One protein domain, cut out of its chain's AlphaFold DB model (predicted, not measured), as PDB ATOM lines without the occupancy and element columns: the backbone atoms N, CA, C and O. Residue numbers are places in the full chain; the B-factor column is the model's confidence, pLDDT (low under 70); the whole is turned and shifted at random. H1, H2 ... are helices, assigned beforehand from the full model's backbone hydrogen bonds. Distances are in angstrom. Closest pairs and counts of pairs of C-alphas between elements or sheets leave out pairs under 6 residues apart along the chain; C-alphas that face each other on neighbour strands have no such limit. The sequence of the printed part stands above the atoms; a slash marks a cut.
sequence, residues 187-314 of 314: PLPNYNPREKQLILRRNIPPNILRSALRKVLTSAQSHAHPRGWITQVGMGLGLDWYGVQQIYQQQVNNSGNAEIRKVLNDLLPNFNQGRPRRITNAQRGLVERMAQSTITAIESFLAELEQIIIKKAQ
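What this domain is: This is residues 187 to 314 of the 314 residues of the protein "DUF4157 domain-containing protein" of Moorea sp. SIO3E2 (UniProt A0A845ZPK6). A rod of helices, mostly crossed, with H6 and then H7 running one after the other along most of its length; H4 packs on H6, H1 and H2 pack on H7, H5 packs on H2 and H4, and H3 packs on H4. H1 sits by the last part of H7 at one end, H2 and H5 cross each other nearer the middle, and H4 crosses H6 toward the other end, where H3 lies beside H4 and the long link before H6 loops round. The printed part has 128 residues with seven named helices, H1 to H7 in order, and no named strand; the class is all helix. It is only just loose, close to compact, with a radius of gyration of the C-alphas of 16.8 A, and it spans 54 by 25 by 19 A.

Where its parts are: Find C-alpha 193 at (244.423, 263.263, 202.216); there H1 begins and runs to residue 200. H2 follows at residues 206 to 217, 16.3 A from first to last C-alpha, and H3 at residues 228 to 237. Next come H4, residues 241 to 254 and 19.9 A long, and H5, residues 258 to 267. Look for C-alpha 281 at (216.380, 224.942, 178.621), where H6, the longest helix, begins; it runs 26.7 A to residue 299. H7, residues 302 to 313, is 16.7 A long and ends with C-alpha 313 at (235.351, 262.921, 200.799).

How they stand to each other: Begin at the hub, H4, which touches three helices. It touches H6 at a steep tilt of 52 degrees, the same way; their closest C-alphas, of Tyr 248 and Ala 291, are 5.4 A apart. H4 touches H3 at a steep tilt of 56 degrees, opposite ways, closest at the C-alphas of Gly 234 and Trp 241, 5.4 A. With residues 249 to 253 alone H4 touches H5, forming a helical hairpin at a shallow tilt of 16 degrees; the closest C-alphas, of Val 252 and Arg 261, are 5.5 A apart. H3 and H6 are close but not clearly touching, the C-alphas of Val 233 and Val 287 being closest at 7.5 A. Go on to H2, which touches H5 at a steep tilt of 47 degrees, closest at the C-alphas of Arg 210 and Glu 259, 6.2 A. H2 and H7 touch, only just about perpendicular at 71 degrees, closest at the C-alphas of Leu 209 and Glu 306, 7.3 A. With residues 309 to 313 alone H7 touches H1, where the C-alphas of Lys 196 and Ala 313 are closest at 5.3 A. H6 and H7 meet only through their link. In each of the seven helices every O i to N i+4 pair is within hydrogen-bond range.

The domain as a whole: The two C-alphas farthest apart, of Pro 193 and Arg 278, are 54.2 A apart. The printed part has no cut and ends at residue 314, the chain's last. The link from H5 to H6, residues 268 to 280, is long. The mean pLDDT of the printed part is 89.5; look for values under 70 at residues 220 to 221 and 272 to 277.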
ATOM      1  N   PRO A 187     229.409 251.521 207.154       88.94
ATOM      2  CA  PRO A 187     229.821 252.850 206.716       88.94
ATOM      3  C   PRO A 187     231.123 252.815 205.906       88.94
ATOM      4  O   PRO A 187     231.960 251.910 206.058       88.94
ATOM      5  N   LEU A 188     231.301 253.811 205.039       91.56
ATOM      6  CA  LEU A 188     232.564 254.042 204.338       91.56
ATOM      7  C   LEU A 188     233.632 254.524 205.337       91.56
ATOM      8  O   LEU A 188     233.307 255.303 206.237       91.56
ATOM      9  N   PRO A 189     234.890 254.058 205.212       90.69
ATOM     10  CA  PRO A 189     235.973 254.541 206.061       90.69
ATOM     11  C   PRO A 189     236.275 256.016 205.766       90.69
ATOM     12  O   PRO A 189     235.884 256.552 204.729       90.69
ATOM     13  N   ASN A 190     237.019 256.659 206.663       92.44
ATOM     14  CA  ASN A 190     237.615 257.954 206.356       92.44
ATOM     15  C   ASN A 190     238.718 257.778 205.308       92.44
ATOM     16  O   ASN A 190     239.515 256.843 205.391       92.44
ATOM     17  N   TYR A 191     238.765 258.694 204.346       95.06
ATOM     18  CA  TYR A 191     239.791 258.721 203.308       95.06
ATOM     19  C   TYR A 191     241.001 259.526 203.770       95.06
ATOM     20  O   TYR A 191     240.850 260.595 204.376       95.06
ATOM     21  N   ASN A 192     242.202 259.046 203.454       96.00
ATOM     22  CA  ASN A 192     243.419 259.814 203.700       96.00
ATOM     23  C   ASN A 192     243.504 261.036 202.751       96.00
ATOM     24  O   ASN A 192     242.786 261.087 201.747       96.00
ATOM     25  N   PRO A 193     244.369 262.036 203.021       96.56
ATOM     26  CA  PRO A 193     244.423 263.263 202.216       96.56
ATOM     27  C   PRO A 193     244.648 263.027 200.715       96.56
ATOM     28  O   PRO A 193     244.044 263.707 199.886       96.56
ATOM     29  N   ARG A 194     245.468 262.032 200.350       95.50
ATOM     30  CA  ARG A 194     245.752 261.688 198.951       95.50
ATOM     31  C   ARG A 194     244.533 261.070 198.267       95.50
ATOM     32  O   ARG A 194     244.207 261.440 197.143       95.50
ATOM     33  N   GLU A 195     243.847 260.154 198.946       96.44
ATOM     34  CA  GLU A 195     242.599 259.554 198.463       96.44
ATOM     35  C   GLU A 195     241.512 260.612 198.278       96.44
ATOM     36  O   GLU A 195     240.880 260.645 197.225       96.44
ATOM     37  N   LYS A 196     241.343 261.520 199.251       96.62
ATOM     38  CA  LYS A 196     240.388 262.631 199.147       96.62
ATOM     39  C   LYS A 196     240.639 263.468 197.899       96.62
ATOM     40  O   LYS A 196     239.717 263.689 197.122       96.62
ATOM     41  N   GLN A 197     241.882 263.887 197.663       96.50
ATOM     42  CA  GLN A 197     242.226 264.688 196.484       96.50
ATOM     43  C   GLN A 197     241.905 263.969 195.165       96.50
ATOM     44  O   GLN A 197     241.398 264.599 194.238       96.50
ATOM     45  N   LEU A 198     242.167 262.661 195.074       95.88
ATOM     46  CA  LEU A 198     241.824 261.864 193.892       95.88
ATOM     47  C   LEU A 198     240.305 261.775 193.686       95.88
ATOM     48  O   LEU A 198     239.814 262.047 192.590       95.88
ATOM     49  N   ILE A 199     239.560 261.466 194.751       97.00
ATOM     50  CA  ILE A 199     238.096 261.350 194.725       97.00
ATOM     51  C   ILE A 199     237.448 262.681 194.320       97.00
ATOM     52  O   ILE A 199     236.577 262.702 193.451       97.00
ATOM     53  N   LEU A 200     237.895 263.801 194.897       95.12
ATOM     54  CA  LEU A 200     237.362 265.136 194.597       95.12
ATOM     55  C   LEU A 200     237.623 265.562 193.143       95.12
ATOM     56  O   LEU A 200     236.826 266.299 192.569       95.12
ATOM     57  N   ARG A 201     238.676 265.032 192.506       95.00
ATOM     58  CA  ARG A 201     238.943 265.175 191.062       95.00
ATOM     59  C   ARG A 201     238.149 264.194 190.189       95.00
ATOM     60  O   ARG A 201     238.475 264.031 189.019       95.00
ATOM     61  N   ARG A 202     237.129 263.527 190.747       92.25
ATOM     62  CA  ARG A 202     236.314 262.492 190.082       92.25
ATOM     63  C   ARG A 202     237.129 261.282 189.601       92.25
ATOM     64  O   ARG A 202     236.678 260.548 188.731       92.25
ATOM     65  N   ASN A 203     238.297 261.036 190.196       95.12
ATOM     66  CA  ASN A 203     239.140 259.879 189.904       95.12
ATOM     67  C   ASN A 203     239.096 258.893 191.079       95.12
ATOM     68  O   ASN A 203     240.042 258.797 191.861       95.12
ATOM     69  N   ILE A 204     237.957 258.214 191.254       96.44
ATOM     70  CA  ILE A 204     237.750 257.279 192.368       96.44
ATOM     71  C   ILE A 204     238.635 256.039 192.157       96.44
ATOM     72  O   ILE A 204     238.449 255.319 191.173       96.44
ATOM     73  N   PRO A 205     239.562 255.731 193.083       96.19
ATOM     74  CA  PRO A 205     240.381 254.530 192.987       96.19
ATOM     75  C   PRO A 205     239.527 253.246 192.904       96.19
ATOM     76  O   PRO A 205     238.608 253.077 193.716       96.19
ATOM     77  N   PRO A 206     239.839 252.290 192.003       95.44
ATOM     78  CA  PRO A 206     239.049 251.066 191.829       95.44
ATOM     79  C   PRO A 206     238.848 250.257 193.117       95.44
ATOM     80  O   PRO A 206     237.779 249.716 193.375       95.44
ATOM     81  N   ASN A 207     239.858 250.189 193.986       95.56
ATOM     82  CA  ASN A 207     239.752 249.516 195.284       95.56
ATOM     83  C   ASN A 207     238.721 250.176 196.219       95.56
ATOM     84  O   ASN A 207     238.029 249.458 196.944       95.56
ATOM     85  N   ILE A 208     238.586 251.507 196.186       96.62
ATOM     86  CA  ILE A 208     237.584 252.240 196.972       96.62
ATOM     87  C   ILE A 208     236.187 251.939 196.434       96.62
ATOM     88  O   ILE A 208     235.313 251.559 197.216       96.62
ATOM     89  N   LEU A 209     235.994 252.008 195.112       96.44
ATOM     90  CA  LEU A 209     234.712 251.682 194.484       96.44
ATOM     91  C   LEU A 209     234.298 250.228 194.759       96.44
ATOM     92  O   LEU A 209     233.180 249.980 195.209       96.44
ATOM     93  N   ARG A 210     235.212 249.261 194.584       96.50
ATOM     94  CA  ARG A 210     234.970 247.838 194.898       96.50
ATOM     95  C   ARG A 210     234.597 247.626 196.361       96.50
ATOM     96  O   ARG A 210     233.685 246.860 196.657       96.50
ATOM     97  N   SER A 211     235.308 248.280 197.280       95.81
ATOM     98  CA  SER A 211     235.046 248.181 198.720       95.81
ATOM     99  C   SER A 211     233.667 248.744 199.077       95.81
ATOM    100  O   SER A 211     232.901 248.099 199.796       95.81
ATOM    101  N   ALA A 212     233.313 249.901 198.514       95.38
ATOM    102  CA  ALA A 212     232.005 250.517 198.693       95.38
ATOM    103  C   ALA A 212     230.881 249.630 198.134       95.38
ATOM    104  O   ALA A 212     229.917 249.339 198.839       95.38
ATOM    105  N   LEU A 213     231.048 249.106 196.914       94.81
ATOM    106  CA  LEU A 213     230.079 248.207 196.290       94.81
ATOM    107  C   LEU A 213     229.886 246.926 197.113       94.81
ATOM    108  O   LEU A 213     228.755 246.502 197.343       94.81
ATOM    109  N   ARG A 214     230.972 246.333 197.627       94.75
ATOM    110  CA  ARG A 214     230.889 245.186 198.545       94.75
ATOM    111  C   ARG A 214     230.078 245.514 199.791       94.75
ATOM    112  O   ARG A 214     229.229 244.711 200.158       94.75
ATOM    113  N   LYS A 215     230.303 246.665 200.435       92.12
ATOM    114  CA  LYS A 215     229.543 247.082 201.632       92.12
ATOM    115  C   LYS A 215     228.042 247.174 201.359       92.12
ATOM    116  O   LYS A 215     227.268 246.702 202.181       92.12
ATOM    117  N   VAL A 216     227.644 247.698 200.198       91.12
ATOM    118  CA  VAL A 216     226.235 247.758 199.774       91.12
ATOM    119  C   VAL A 216     225.658 246.354 199.564       91.12
ATOM    120  O   VAL A 216     224.613 246.019 200.124       91.12
ATOM    121  N   LEU A 217     226.354 245.507 198.798       91.38
ATOM    122  CA  LEU A 217     225.876 244.171 198.418       91.38
ATOM    123  C   LEU A 217     225.952 243.137 199.550       91.38
ATOM    124  O   LEU A 217     225.358 242.071 199.434       91.38
ATOM    125  N   THR A 218     226.668 243.420 200.638       88.50
ATOM    126  CA  THR A 218     226.798 242.507 201.791       88.50
ATOM    127  C   THR A 218     225.985 242.935 203.007       88.50
ATOM    128  O   THR A 218     226.101 242.314 204.064       88.50
ATOM    129  N   SER A 219     225.132 243.950 202.859       82.31
ATOM    130  CA  SER A 219     224.130 244.307 203.868       82.31
ATOM    131  C   SER A 219     223.281 243.074 204.209       82.31
ATOM    132  O   SER A 219     222.918 242.293 203.319       82.31
ATOM    133  N   ALA A 220     223.014 242.841 205.493       65.56
ATOM    134  CA  ALA A 220     222.418 241.589 205.946       65.56
ATOM    135  C   ALA A 220     221.000 241.373 205.370       65.56
ATOM    136  O   ALA A 220     220.242 242.295 205.097       65.56
ATOM    137  N   GLN A 221     220.640 240.114 205.109       65.19
ATOM    138  CA  GLN A 221     219.335 239.712 204.544       65.19
ATOM    139  C   GLN A 221     218.916 240.388 203.213       65.19
ATOM    140  O   GLN A 221     217.803 240.160 202.725       65.19
ATOM    141  N   SER A 222     219.811 241.151 202.578       74.38
ATOM    142  CA  SER A 222     219.575 241.762 201.277       74.38
ATOM    143  C   SER A 222     219.501 240.696 200.182       74.38
ATOM    144  O   SER A 222     220.385 239.853 200.025       74.38
ATOM    145  N   HIS A 223     218.456 240.761 199.367       74.62
ATOM    146  CA  HIS A 223     218.316 240.053 198.098       74.62
ATOM    147  C   HIS A 223     219.273 240.581 197.034       74.62
ATOM    148  O   HIS A 223     219.465 239.908 196.023       74.62
ATOM    149  N   ALA A 224     219.908 241.736 197.264       78.56
ATOM    150  CA  ALA A 224     221.043 242.174 196.466       78.56
ATOM    151  C   ALA A 224     222.314 241.359 196.760       78.56
ATOM    152  O   ALA A 224     223.223 241.357 195.933       78.56
ATOM    153  N   HIS A 225     222.396 240.649 197.898       88.56
ATOM    154  CA  HIS A 225     223.561 239.822 198.193       88.56
ATOM    155  C   HIS A 225     223.654 238.652 197.210       88.56
ATOM    156  O   HIS A 225     222.707 237.862 197.103       88.56
ATOM    157  N   PRO A 226     224.844 238.416 196.615       88.69
ATOM    158  CA  PRO A 226     225.079 237.297 195.718       88.69
ATOM    159  C   PRO A 226     224.885 235.872 196.273       88.69
ATOM    160  O   PRO A 226     225.073 234.886 195.573       88.69
ATOM    161  N   ARG A 227     224.497 235.690 197.527       87.38
ATOM    162  CA  ARG A 227     224.055 234.389 198.033       87.38
ATOM    163  C   ARG A 227     222.533 234.333 198.048       87.38
ATOM    164  O   ARG A 227     221.954 233.346 197.606       87.38
ATOM    165  N   GLY A 228     221.904 235.431 198.470       82.62
ATOM    166  CA  GLY A 228     220.457 235.609 198.514       82.62
ATOM    167  C   GLY A 228     219.803 235.339 197.165       82.62
ATOM    168  O   GLY A 228     218.994 234.427 197.068       82.62
ATOM    169  N   TRP A 229     220.198 236.046 196.104       82.94
ATOM    170  CA  TRP A 229     219.623 235.861 194.761       82.94
ATOM    171  C   TRP A 229     219.630 234.391 194.260       82.94
ATOM    172  O   TRP A 229     218.580 233.883 193.880       82.94
ATOM    173  N   ILE A 230     220.751 233.659 194.341       87.31
ATOM    174  CA  ILE A 230     220.901 232.257 193.924       87.31
ATOM    175  C   ILE A 230     220.046 231.344 194.790       87.31
ATOM    176  O   ILE A 230     219.308 230.517 194.261       87.31
ATOM    177  N   THR A 231     220.126 231.488 196.116       85.44
ATOM    178  CA  THR A 231     219.351 230.648 197.031       85.44
ATOM    179  C   THR A 231     217.852 230.854 196.817       85.44
ATOM    180  O   THR A 231     217.116 229.875 196.748       85.44
ATOM    181  N   GLN A 232     217.399 232.098 196.654       82.38
ATOM    182  CA  GLN A 232     215.987 232.433 196.458       82.38
ATOM    183  C   GLN A 232     215.474 231.962 195.094       82.38
ATOM    184  O   GLN A 232     214.443 231.298 195.030       82.38
ATOM    185  N   VAL A 233     216.224 232.202 194.014       87.38
ATOM    186  CA  VAL A 233     215.875 231.715 192.669       87.38
ATOM    187  C   VAL A 233     215.860 230.191 192.627       87.38
ATOM    188  O   VAL A 233     214.903 229.603 192.127       87.38
ATOM    189  N   GLY A 234     216.881 229.540 193.187       87.38
ATOM    190  CA  GLY A 234     216.943 228.085 193.246       87.38
ATOM    191  C   GLY A 234     215.792 227.491 194.052       87.38
ATOM    192  O   GLY A 234     215.088 226.618 193.556       87.38
ATOM    193  N   MET A 235     215.519 228.009 195.251       82.38
ATOM    194  CA  MET A 235     214.383 227.549 196.058       82.38
ATOM    195  C   MET A 235     213.033 227.813 195.373       82.38
ATOM    196  O   MET A 235     212.214 226.901 195.287       82.38
ATOM    197  N   GLY A 236     212.804 229.024 194.856       80.88
ATOM    198  CA  GLY A 236     211.536 229.424 194.238       80.88
ATOM    199  C   GLY A 236     211.210 228.669 192.948       80.88
ATOM    200  O   GLY A 236     210.044 228.386 192.671       80.88
ATOM    201  N   LEU A 237     212.235 228.292 192.177       83.44
ATOM    202  CA  LEU A 237     212.089 227.496 190.955       83.44
ATOM    203  C   LEU A 237     212.277 225.984 191.182       83.44
ATOM    204  O   LEU A 237     212.141 225.210 190.234       83.44
ATOM    205  N   GLY A 238     212.589 225.552 192.410       82.69
ATOM    206  CA  GLY A 238     212.874 224.149 192.735       82.69
ATOM    207  C   GLY A 238     214.139 223.594 192.063       82.69
ATOM    208  O   GLY A 238     214.205 222.397 191.771       82.69
ATOM    209  N   LEU A 239     215.115 224.462 191.789       86.12
ATOM    210  CA  LEU A 239     216.384 224.156 191.127       86.12
ATOM    211  C   LEU A 239     217.513 223.964 192.141       86.12
ATOM    212  O   LEU A 239     217.483 224.502 193.249       86.12
ATOM    213  N   ASP A 240     218.543 223.226 191.733       86.44
ATOM    214  CA  ASP A 240     219.751 223.080 192.532       86.44
ATOM    215  C   ASP A 240     220.577 224.381 192.526       86.44
ATOM    216  O   ASP A 240     220.687 225.079 191.514       86.44
ATOM    217  N   TRP A 241     221.155 224.735 193.675       87.62
ATOM    218  CA  TRP A 241     221.875 226.006 193.819       87.62
ATOM    219  C   TRP A 241     223.180 226.046 193.033       87.62
ATOM    220  O   TRP A 241     223.598 227.132 192.641       87.62
ATOM    221  N   TYR A 242     223.797 224.893 192.769       87.75
ATOM    222  CA  TYR A 242     225.027 224.820 191.990       87.75
ATOM    223  C   TYR A 242     224.768 225.190 190.525       87.75
ATOM    224  O   TYR A 242     225.416 226.083 189.991       87.75
ATOM    225  N   GLY A 243     223.760 224.598 189.885       89.00
ATOM    226  CA  GLY A 243     223.367 224.915 188.516       89.00
ATOM    227  C   GLY A 243     222.914 226.367 188.358       89.00
ATOM    228  O   GLY A 243     223.304 227.030 187.394       89.00
ATOM    229  N   VAL A 244     222.162 226.904 189.328       91.44
ATOM    230  CA  VAL A 244     221.816 228.337 189.352       91.44
ATOM    231  C   VAL A 244     223.081 229.193 189.478       91.44
ATOM    232  O   VAL A 244     223.251 230.125 188.695       91.44
ATOM    233  N   GLN A 245     223.997 228.861 190.392       92.12
ATOM    234  CA  GLN A 245     225.273 229.566 190.550       92.12
ATOM    235  C   GLN A 245     226.082 229.581 189.248       92.12
ATOM    236  O   GLN A 245     226.566 230.644 188.878       92.12
ATOM    237  N   GLN A 246     226.198 228.458 188.530       91.50
ATOM    238  CA  GLN A 246     226.947 228.397 187.267       91.50
ATOM    239  C   GLN A 246     226.377 229.352 186.210       91.50
ATOM    240  O   GLN A 246     227.127 230.052 185.530       91.50
ATOM    241  N   ILE A 247     225.048 229.436 186.106       93.56
ATOM    242  CA  ILE A 247     224.391 230.370 185.183       93.56
ATOM    243  C   ILE A 247     224.673 231.821 185.596       93.56
ATOM    244  O   ILE A 247     225.059 232.633 184.755       93.56
ATOM    245  N   TYR A 248     224.531 232.154 186.884       93.44
ATOM    246  CA  TYR A 248     224.850 233.493 187.392       93.44
ATOM    247  C   TYR A 248     226.320 233.859 187.155       93.44
ATOM    248  O   TYR A 248     226.605 234.944 186.660       93.44
ATOM    249  N   GLN A 249     227.242 232.942 187.439       94.06
ATOM    250  CA  GLN A 249     228.679 233.100 187.232       94.06
ATOM    251  C   GLN A 249     229.018 233.404 185.767       94.06
ATOM    252  O   GLN A 249     229.823 234.293 185.489       94.06
ATOM    253  N   GLN A 250     228.375 232.710 184.823       94.81
ATOM    254  CA  GLN A 250     228.535 232.978 183.395       94.81
ATOM    255  C   GLN A 250     228.052 234.389 183.026       94.81
ATOM    256  O   GLN A 250     228.763 235.113 182.334       94.81
ATOM    257  N   GLN A 251     226.884 234.813 183.520       95.19
ATOM    258  CA  GLN A 251     226.363 236.159 183.247       95.19
ATOM    259  C   GLN A 251     227.229 237.259 183.874       95.19
ATOM    260  O   GLN A 251     227.466 238.287 183.245       95.19
ATOM    261  N   VAL A 252     227.768 237.037 185.077       95.06
ATOM    262  CA  VAL A 252     228.718 237.970 185.705       95.06
ATOM    263  C   VAL A 252     229.980 238.108 184.858       95.06
ATOM    264  O   VAL A 252     230.421 239.228 184.607       95.06
ATOM    265  N   ASN A 253     230.532 237.001 184.356       95.00
ATOM    266  CA  ASN A 253     231.715 237.031 183.492       95.00
ATOM    267  C   ASN A 253     231.475 237.786 182.174       95.00
ATOM    268  O   ASN A 253     232.413 238.380 181.641       95.00
ATOM    269  N   ASN A 254     230.226 237.828 181.706       92.81
ATOM    270  CA  ASN A 254     229.813 238.581 180.523       92.81
ATOM    271  C   ASN A 254     229.532 240.073 180.797       92.81
ATOM    272  O   ASN A 254     229.365 240.833 179.844       92.81
ATOM    273  N   SER A 255     229.483 240.526 182.059       88.75
ATOM    274  CA  SER A 255     229.275 241.949 182.388       88.75
ATOM    275  C   SER A 255     230.401 242.807 181.818       88.75
ATOM    276  O   SER A 255     231.579 242.502 182.013       88.75
ATOM    277  N   GLY A 256     230.055 243.917 181.160       89.12
ATOM    278  CA  GLY A 256     231.026 244.864 180.601       89.12
ATOM    279  C   GLY A 256     231.793 245.673 181.653       89.12
ATOM    280  O   GLY A 256     232.831 246.251 181.339       89.12
ATOM    281  N   ASN A 257     231.327 245.706 182.906       91.56
ATOM    282  CA  ASN A 257     231.951 246.485 183.969       91.56
ATOM    283  C   ASN A 257     232.920 245.620 184.795       91.56
ATOM    284  O   ASN A 257     232.508 244.732 185.543       91.56
ATOM    285  N   ALA A 258     234.222 245.899 184.682       93.19
ATOM    286  CA  ALA A 258     235.271 245.122 185.348       93.19
ATOM    287  C   ALA A 258     235.172 245.146 186.886       93.19
ATOM    288  O   ALA A 258     235.479 244.151 187.547       93.19
ATOM    289  N   GLU A 259     234.716 246.262 187.458       93.06
ATOM    290  CA  GLU A 259     234.590 246.448 188.905       93.06
ATOM    291  C   GLU A 259     233.455 245.593 189.470       93.06
ATOM    292  O   GLU A 259     233.643 244.874 190.453       93.06
ATOM    293  N   ILE A 260     232.305 245.603 188.794       92.56
ATOM    294  CA  ILE A 260     231.158 244.760 189.131       92.56
ATOM    295  C   ILE A 260     231.488 243.294 188.930       92.56
ATOM    296  O   ILE A 260     231.254 242.503 189.841       92.56
ATOM    297  N   ARG A 261     232.080 242.932 187.786       95.19
ATOM    298  CA  ARG A 261     232.502 241.556 187.508       95.19
ATOM    299  C   ARG A 261     233.372 241.017 188.640       95.19
ATOM    300  O   ARG A 261     233.098 239.943 189.165       95.19
ATOM    301  N   LYS A 262     234.381 241.789 189.055       95.50
ATOM    302  CA  LYS A 262     235.270 241.402 190.150       95.50
ATOM    303  C   LYS A 262     234.521 241.261 191.473       95.50
ATOM    304  O   LYS A 262     234.591 240.204 192.087       95.50
ATOM    305  N   VAL A 263     233.768 242.282 191.894       95.94
ATOM    306  CA  VAL A 263     233.041 242.230 193.174       95.94
ATOM    307  C   VAL A 263     232.039 241.081 193.216       95.94
ATOM    308  O   VAL A 263     231.973 240.383 194.223       95.94
ATOM    309  N   LEU A 264     231.266 240.869 192.152       94.25
ATOM    310  CA  LEU A 264     230.273 239.801 192.112       94.25
ATOM    311  C   LEU A 264     230.934 238.422 192.129       94.25
ATOM    312  O   LEU A 264     230.501 237.586 192.915       94.25
ATOM    313  N   ASN A 265     232.006 238.203 191.362       94.12
ATOM    314  CA  ASN A 265     232.770 236.950 191.409       94.12
ATOM    315  C   ASN A 265     233.326 236.666 192.804       94.12
ATOM    316  O   ASN A 265     233.240 235.540 193.282       94.12
ATOM    317  N   ASP A 266     233.820 237.696 193.489       93.94
ATOM    318  CA  ASP A 266     234.356 237.556 194.840       93.94
ATOM    319  C   ASP A 266     233.271 237.297 195.907       93.94
ATOM    320  O   ASP A 266     233.584 236.861 197.015       93.94
ATOM    321  N   LEU A 267     232.008 237.631 195.620       93.44
ATOM    322  CA  LEU A 267     230.870 237.465 196.534       93.44
ATOM    323  C   LEU A 267     230.000 236.248 196.205       93.44
ATOM    324  O   LEU A 267     229.152 235.870 197.025       93.44
ATOM    325  N   LEU A 268     230.162 235.659 195.020       91.06
ATOM    326  CA  LEU A 268     229.438 234.461 194.628       91.06
ATOM    327  C   LEU A 268     229.802 233.313 195.587       91.06
ATOM    328  O   LEU A 268     230.980 233.062 195.848       91.06
ATOM    329  N   PRO A 269     228.805 232.619 196.163       87.81
ATOM    330  CA  PRO A 269     229.062 231.493 197.046       87.81
ATOM    331  C   PRO A 269     229.705 230.349 196.262       87.81
ATOM    332  O   PRO A 269     229.431 230.183 195.079       87.81
ATOM    333  N   ASN A 270     230.490 229.513 196.941       83.19
ATOM    334  CA  ASN A 270     230.956 228.250 196.383       83.19
ATOM    335  C   ASN A 270     230.094 227.094 196.917       83.19
ATOM    336  O   ASN A 270     230.337 226.580 198.012       83.19
ATOM    337  N   PHE A 271     229.030 226.725 196.197       81.25
ATOM    338  CA  PHE A 271     228.212 225.572 196.566       81.25
ATOM    339  C   PHE A 271     228.893 224.277 196.099       81.25
ATOM    340  O   PHE A 271     228.812 223.909 194.934       81.25
ATOM    341  N   ASN A 272     229.555 223.572 197.023       66.81
ATOM    342  CA  ASN A 272     230.434 222.437 196.700       66.81
ATOM    343  C   ASN A 272     229.746 221.136 196.268       66.81
ATOM    344  O   ASN A 272     230.454 220.195 195.939       66.81
ATOM    345  N   GLN A 273     228.417 221.033 196.261       58.53
ATOM    346  CA  GLN A 273     227.709 219.859 195.743       58.53
ATOM    347  C   GLN A 273     226.202 220.123 195.708       58.53
ATOM    348  O   GLN A 273     225.595 220.532 196.695       58.53
ATOM    349  N   GLY A 274     225.588 219.807 194.576       51.69
ATOM    350  CA  GLY A 274     224.172 219.491 194.459       51.69
ATOM    351  C   GLY A 274     224.067 218.378 193.429       51.69
ATOM    352  O   GLY A 274     224.780 218.419 192.429       51.69
ATOM    353  N   ARG A 275     223.231 217.353 193.654       52.03
ATOM    354  CA  ARG A 275     222.903 216.423 192.562       52.03
ATOM    355  C   ARG A 275     222.358 217.295 191.427       52.03
ATOM    356  O   ARG A 275     221.355 217.963 191.688       52.03
ATOM    357  N   PRO A 276     222.977 217.336 190.233       54.03
ATOM    358  CA  PRO A 276     222.473 218.158 189.150       54.03
ATOM    359  C   PRO A 276     221.110 217.595 188.762       54.03
ATOM    360  O   PRO A 276     220.997 216.632 188.005       54.03
ATOM    361  N   ARG A 277     220.038 218.171 189.311       63.81
ATOM    362  CA  ARG A 277     218.743 218.045 188.666       63.81
ATOM    363  C   ARG A 277     218.915 218.783 187.359       63.81
ATOM    364  O   ARG A 277     219.293 219.948 187.348       63.81
ATOM    365  N   ARG A 278     218.712 218.073 186.255       71.56
ATOM    366  CA  ARG A 278     218.906 218.634 184.923       71.56
ATOM    367  C   ARG A 278     218.027 219.882 184.790       71.56
ATOM    368  O   ARG A 278     216.807 219.771 184.710       71.56
ATOM    369  N   ILE A 279     218.653 221.060 184.800       86.00
ATOM    370  CA  ILE A 279     217.977 222.325 184.521       86.00
ATOM    371  C   ILE A 279     217.550 222.273 183.055       86.00
ATOM    372  O   ILE A 279     218.384 222.116 182.161       86.00
ATOM    373  N   THR A 280     216.249 222.370 182.805       90.06
ATOM    374  CA  THR A 280     215.706 222.407 181.439       90.06
ATOM    375  C   THR A 280     216.111 223.700 180.725       90.06
ATOM    376  O   THR A 280     216.397 224.708 181.371       90.06
ATOM    377  N   ASN A 281     216.068 223.726 179.389       91.44
ATOM    378  CA  ASN A 281     216.380 224.942 178.621       91.44
ATOM    379  C   ASN A 281     215.474 226.126 179.004       91.44
ATOM    380  O   ASN A 281     215.943 227.257 179.116       91.44
ATOM    381  N   ALA A 282     214.192 225.867 179.282       89.38
ATOM    382  CA  ALA A 282     213.251 226.894 179.728       89.38
ATOM    383  C   ALA A 282     213.634 227.479 181.101       89.38
ATOM    384  O   ALA A 282     213.640 228.698 181.278       89.38
ATOM    385  N   GLN A 283     213.998 226.622 182.062       90.56
ATOM    386  CA  GLN A 283     214.466 227.054 183.383       90.56
ATOM    387  C   GLN A 283     215.794 227.808 183.288       90.56
ATOM    388  O   GLN A 283     215.930 228.863 183.902       90.56
ATOM    389  N   ARG A 284     216.736 227.328 182.469       93.00
ATOM    390  CA  ARG A 284     218.002 228.020 182.196       93.00
ATOM    391  C   ARG A 284     217.749 229.434 181.674       93.00
ATOM    392  O   ARG A 284     218.245 230.383 182.270       93.00
ATOM    393  N   GLY A 285     216.900 229.586 180.656       93.44
ATOM    394  CA  GLY A 285     216.569 230.899 180.098       93.44
ATOM    395  C   GLY A 285     215.893 231.845 181.102       93.44
ATOM    396  O   GLY A 285     216.095 233.058 181.039       93.44
ATOM    397  N   LEU A 286     215.102 231.331 182.055       91.56
ATOM    398  CA  LEU A 286     214.563 232.142 183.158       91.56
ATOM    399  C   LEU A 286     215.682 232.642 184.081       91.56
ATOM    400  O   LEU A 286     215.728 233.836 184.381       91.56
ATOM    401  N   VAL A 287     216.582 231.748 184.497       93.69
ATOM    402  CA  VAL A 287     217.704 232.081 185.386       93.69
ATOM    403  C   VAL A 287     218.661 233.070 184.716       93.69
ATOM    404  O   VAL A 287     219.047 234.047 185.351       93.69
ATOM    405  N   GLU A 288     218.975 232.894 183.430       95.19
ATOM    406  CA  GLU A 288     219.811 233.819 182.651       95.19
ATOM    407  C   GLU A 288     219.218 235.232 182.625       95.19
ATOM    408  O   GLU A 288     219.910 236.200 182.940       95.19
ATOM    409  N   ARG A 289     217.915 235.364 182.340       94.12
ATOM    410  CA  ARG A 289     217.241 236.672 182.350       94.12
ATOM    411  C   ARG A 289     217.230 237.317 183.732       94.12
ATOM    412  O   ARG A 289     217.403 238.534 183.822       94.12
ATOM    413  N   MET A 290     217.014 236.535 184.795       92.69
ATOM    414  CA  MET A 290     217.078 237.037 186.174       92.69
ATOM    415  C   MET A 290     218.484 237.532 186.517       92.69
ATOM    416  O   MET A 290     218.621 238.634 187.050       92.69
ATOM    417  N   ALA A 291     219.512 236.755 186.174       93.69
ATOM    418  CA  ALA A 291     220.906 237.093 186.424       93.69
ATOM    419  C   ALA A 291     221.318 238.362 185.676       93.69
ATOM    420  O   ALA A 291     221.723 239.335 186.314       93.69
ATOM    421  N   GLN A 292     221.104 238.405 184.358       94.50
ATOM    422  CA  GLN A 292     221.426 239.569 183.533       94.50
ATOM    423  C   GLN A 292     220.721 240.831 184.041       94.50
ATOM    424  O   GLN A 292     221.350 241.865 184.247       94.50
ATOM    425  N   SER A 293     219.415 240.743 184.307       92.69
ATOM    426  CA  SER A 293     218.649 241.903 184.771       92.69
ATOM    427  C   SER A 293     219.098 242.376 186.158       92.69
ATOM    428  O   SER A 293     219.077 243.576 186.431       92.69
ATOM    429  N   THR A 294     219.513 241.458 187.036       91.25
ATOM    430  CA  THR A 294     220.041 241.811 188.360       91.25
ATOM    431  C   THR A 294     221.388 242.519 188.252       91.25
ATOM    432  O   THR A 294     221.581 243.551 188.890       91.25
ATOM    433  N   ILE A 295     222.291 242.024 187.404       92.75
ATOM    434  CA  ILE A 295     223.593 242.652 187.153       92.75
ATOM    435  C   ILE A 295     223.397 244.068 186.601       92.75
ATOM    436  O   ILE A 295     223.910 245.023 187.177       92.75
ATOM    437  N   THR A 296     222.551 244.228 185.579       93.06
ATOM    438  CA  THR A 296     222.224 245.543 185.008       93.06
ATOM    439  C   THR A 296     221.582 246.486 186.033       93.06
ATOM    440  O   THR A 296     221.805 247.697 186.013       93.06
ATOM    441  N   ALA A 297     220.792 245.960 186.971       91.00
ATOM    442  CA  ALA A 297     220.248 246.766 188.056       91.00
ATOM    443  C   ALA A 297     221.341 247.293 188.988       91.00
ATOM    444  O   ALA A 297     221.303 248.474 189.323       91.00
ATOM    445  N   ILE A 298     222.309 246.461 189.368       91.75
ATOM    446  CA  ILE A 298     223.453 246.876 190.191       91.75
ATOM    447  C   ILE A 298     224.307 247.901 189.430       91.75
ATOM    448  O   ILE A 298     224.626 248.952 189.982       91.75
ATOM    449  N   GLU A 299     224.590 247.650 188.149       92.81
ATOM    450  CA  GLU A 299     225.303 248.577 187.254       92.81
ATOM    451  C   GLU A 299     224.660 249.966 187.238       92.81
ATOM    452  O   GLU A 299     225.349 250.976 187.376       92.81
ATOM    453  N   SER A 300     223.327 250.033 187.164       94.00
ATOM    454  CA  SER A 300     222.601 251.308 187.105       94.00
ATOM    455  C   SER A 300     222.698 252.178 188.367       94.00
ATOM    456  O   SER A 300     222.265 253.326 188.336       94.00
ATOM    457  N   PHE A 301     223.239 251.646 189.467       94.88
ATOM    458  CA  PHE A 301     223.413 252.362 190.731       94.88
ATOM    459  C   PHE A 301     224.863 252.777 191.007       94.88
ATOM    460  O   PHE A 301     225.124 253.423 192.022       94.88
ATOM    461  N   LEU A 302     225.807 252.457 190.112       94.38
ATOM    462  CA  LEU A 302     227.208 252.849 190.286       94.38
ATOM    463  C   LEU A 302     227.381 254.365 190.374       94.38
ATOM    464  O   LEU A 302     228.068 254.836 191.269       94.38
ATOM    465  N   ALA A 303     226.703 255.129 189.516       95.31
ATOM    466  CA  ALA A 303     226.791 256.587 189.547       95.31
ATOM    467  C   ALA A 303     226.321 257.170 190.894       95.31
ATOM    468  O   ALA A 303     226.937 258.096 191.415       95.31
ATOM    469  N   GLU A 304     225.259 256.613 191.488       96.19
ATOM    470  CA  GLU A 304     224.777 257.025 192.814       96.19
ATOM    471  C   GLU A 304     225.799 256.665 193.904       96.19
ATOM    472  O   GLU A 304     226.118 257.500 194.747       96.19
ATOM    473  N   LEU A 305     226.394 255.469 193.837       96.06
ATOM    474  CA  LEU A 305     227.467 255.052 194.745       96.06
ATOM    475  C   LEU A 305     228.695 255.973 194.663       96.06
ATOM    476  O   LEU A 305     229.263 256.338 195.691       96.06
ATOM    477  N   GLU A 306     229.094 256.375 193.458       96.44
ATOM    478  CA  GLU A 306     230.194 257.316 193.240       96.44
ATOM    479  C   GLU A 306     229.902 258.686 193.862       96.44
ATOM    480  O   GLU A 306     230.783 259.263 194.501       96.44
ATOM    481  N   GLN A 307     228.665 259.191 193.756       96.06
ATOM    482  CA  GLN A 307     228.288 260.439 194.431       96.06
ATOM    483  C   GLN A 307     228.370 260.318 195.953       96.06
ATOM    484  O   GLN A 307     228.855 261.244 196.601       96.06
ATOM    485  N   ILE A 308     227.961 259.183 196.529       95.19
ATOM    486  CA  ILE A 308     228.068 258.940 197.977       95.19
ATOM    487  C   ILE A 308     229.539 258.957 198.419       95.19
ATOM    488  O   ILE A 308     229.879 259.593 199.418       95.19
ATOM    489  N   ILE A 309     230.429 258.310 197.659       96.56
ATOM    490  CA  ILE A 309     231.880 258.316 197.920       96.56
ATOM    491  C   ILE A 309     232.430 259.748 197.892       96.56
ATOM    492  O   ILE A 309     233.204 260.136 198.766       96.56
ATOM    493  N   ILE A 310     232.017 260.547 196.908       96.00
ATOM    494  CA  ILE A 310     232.490 261.925 196.739       96.00
ATOM    495  C   ILE A 310     231.984 262.826 197.858       96.00
ATOM    496  O   ILE A 310     232.784 263.548 198.450       96.00
ATOM    497  N   LYS A 311     230.698 262.733 198.208       93.88
ATOM    498  CA  LYS A 311     230.105 263.459 199.338       93.88
ATOM    499  C   LYS A 311     230.811 263.127 200.654       93.88
ATOM    500  O   LYS A 311     231.011 264.009 201.473       93.88
ATOM    501  N   LYS A 312     231.238 261.874 200.849       93.31
ATOM    502  CA  LYS A 312     232.004 261.457 202.036       93.31
ATOM    503  C   LYS A 312     233.441 262.007 202.064       93.31
ATOM    504  O   LYS A 312     234.055 262.040 203.130       93.31
ATOM    505  N   ALA A 313     234.000 262.368 200.909       93.00
ATOM    506  CA  ALA A 313     235.351 262.921 200.799       93.00
ATOM    507  C   ALA A 313     235.414 264.446 200.976       93.00
ATOM    508  O   ALA A 313     236.492 264.940 201.326       93.00
ATOM    509  N   GLN A 314     234.300 265.144 200.719       92.44
ATOM    510  CA  GLN A 314     234.092 266.571 201.003       92.44
ATOM    511  C   GLN A 314     234.104 266.826 202.512       92.44
ATOM    512  O   GLN A 314     234.742 267.824 202.908       92.44
TER     513      GLN A 314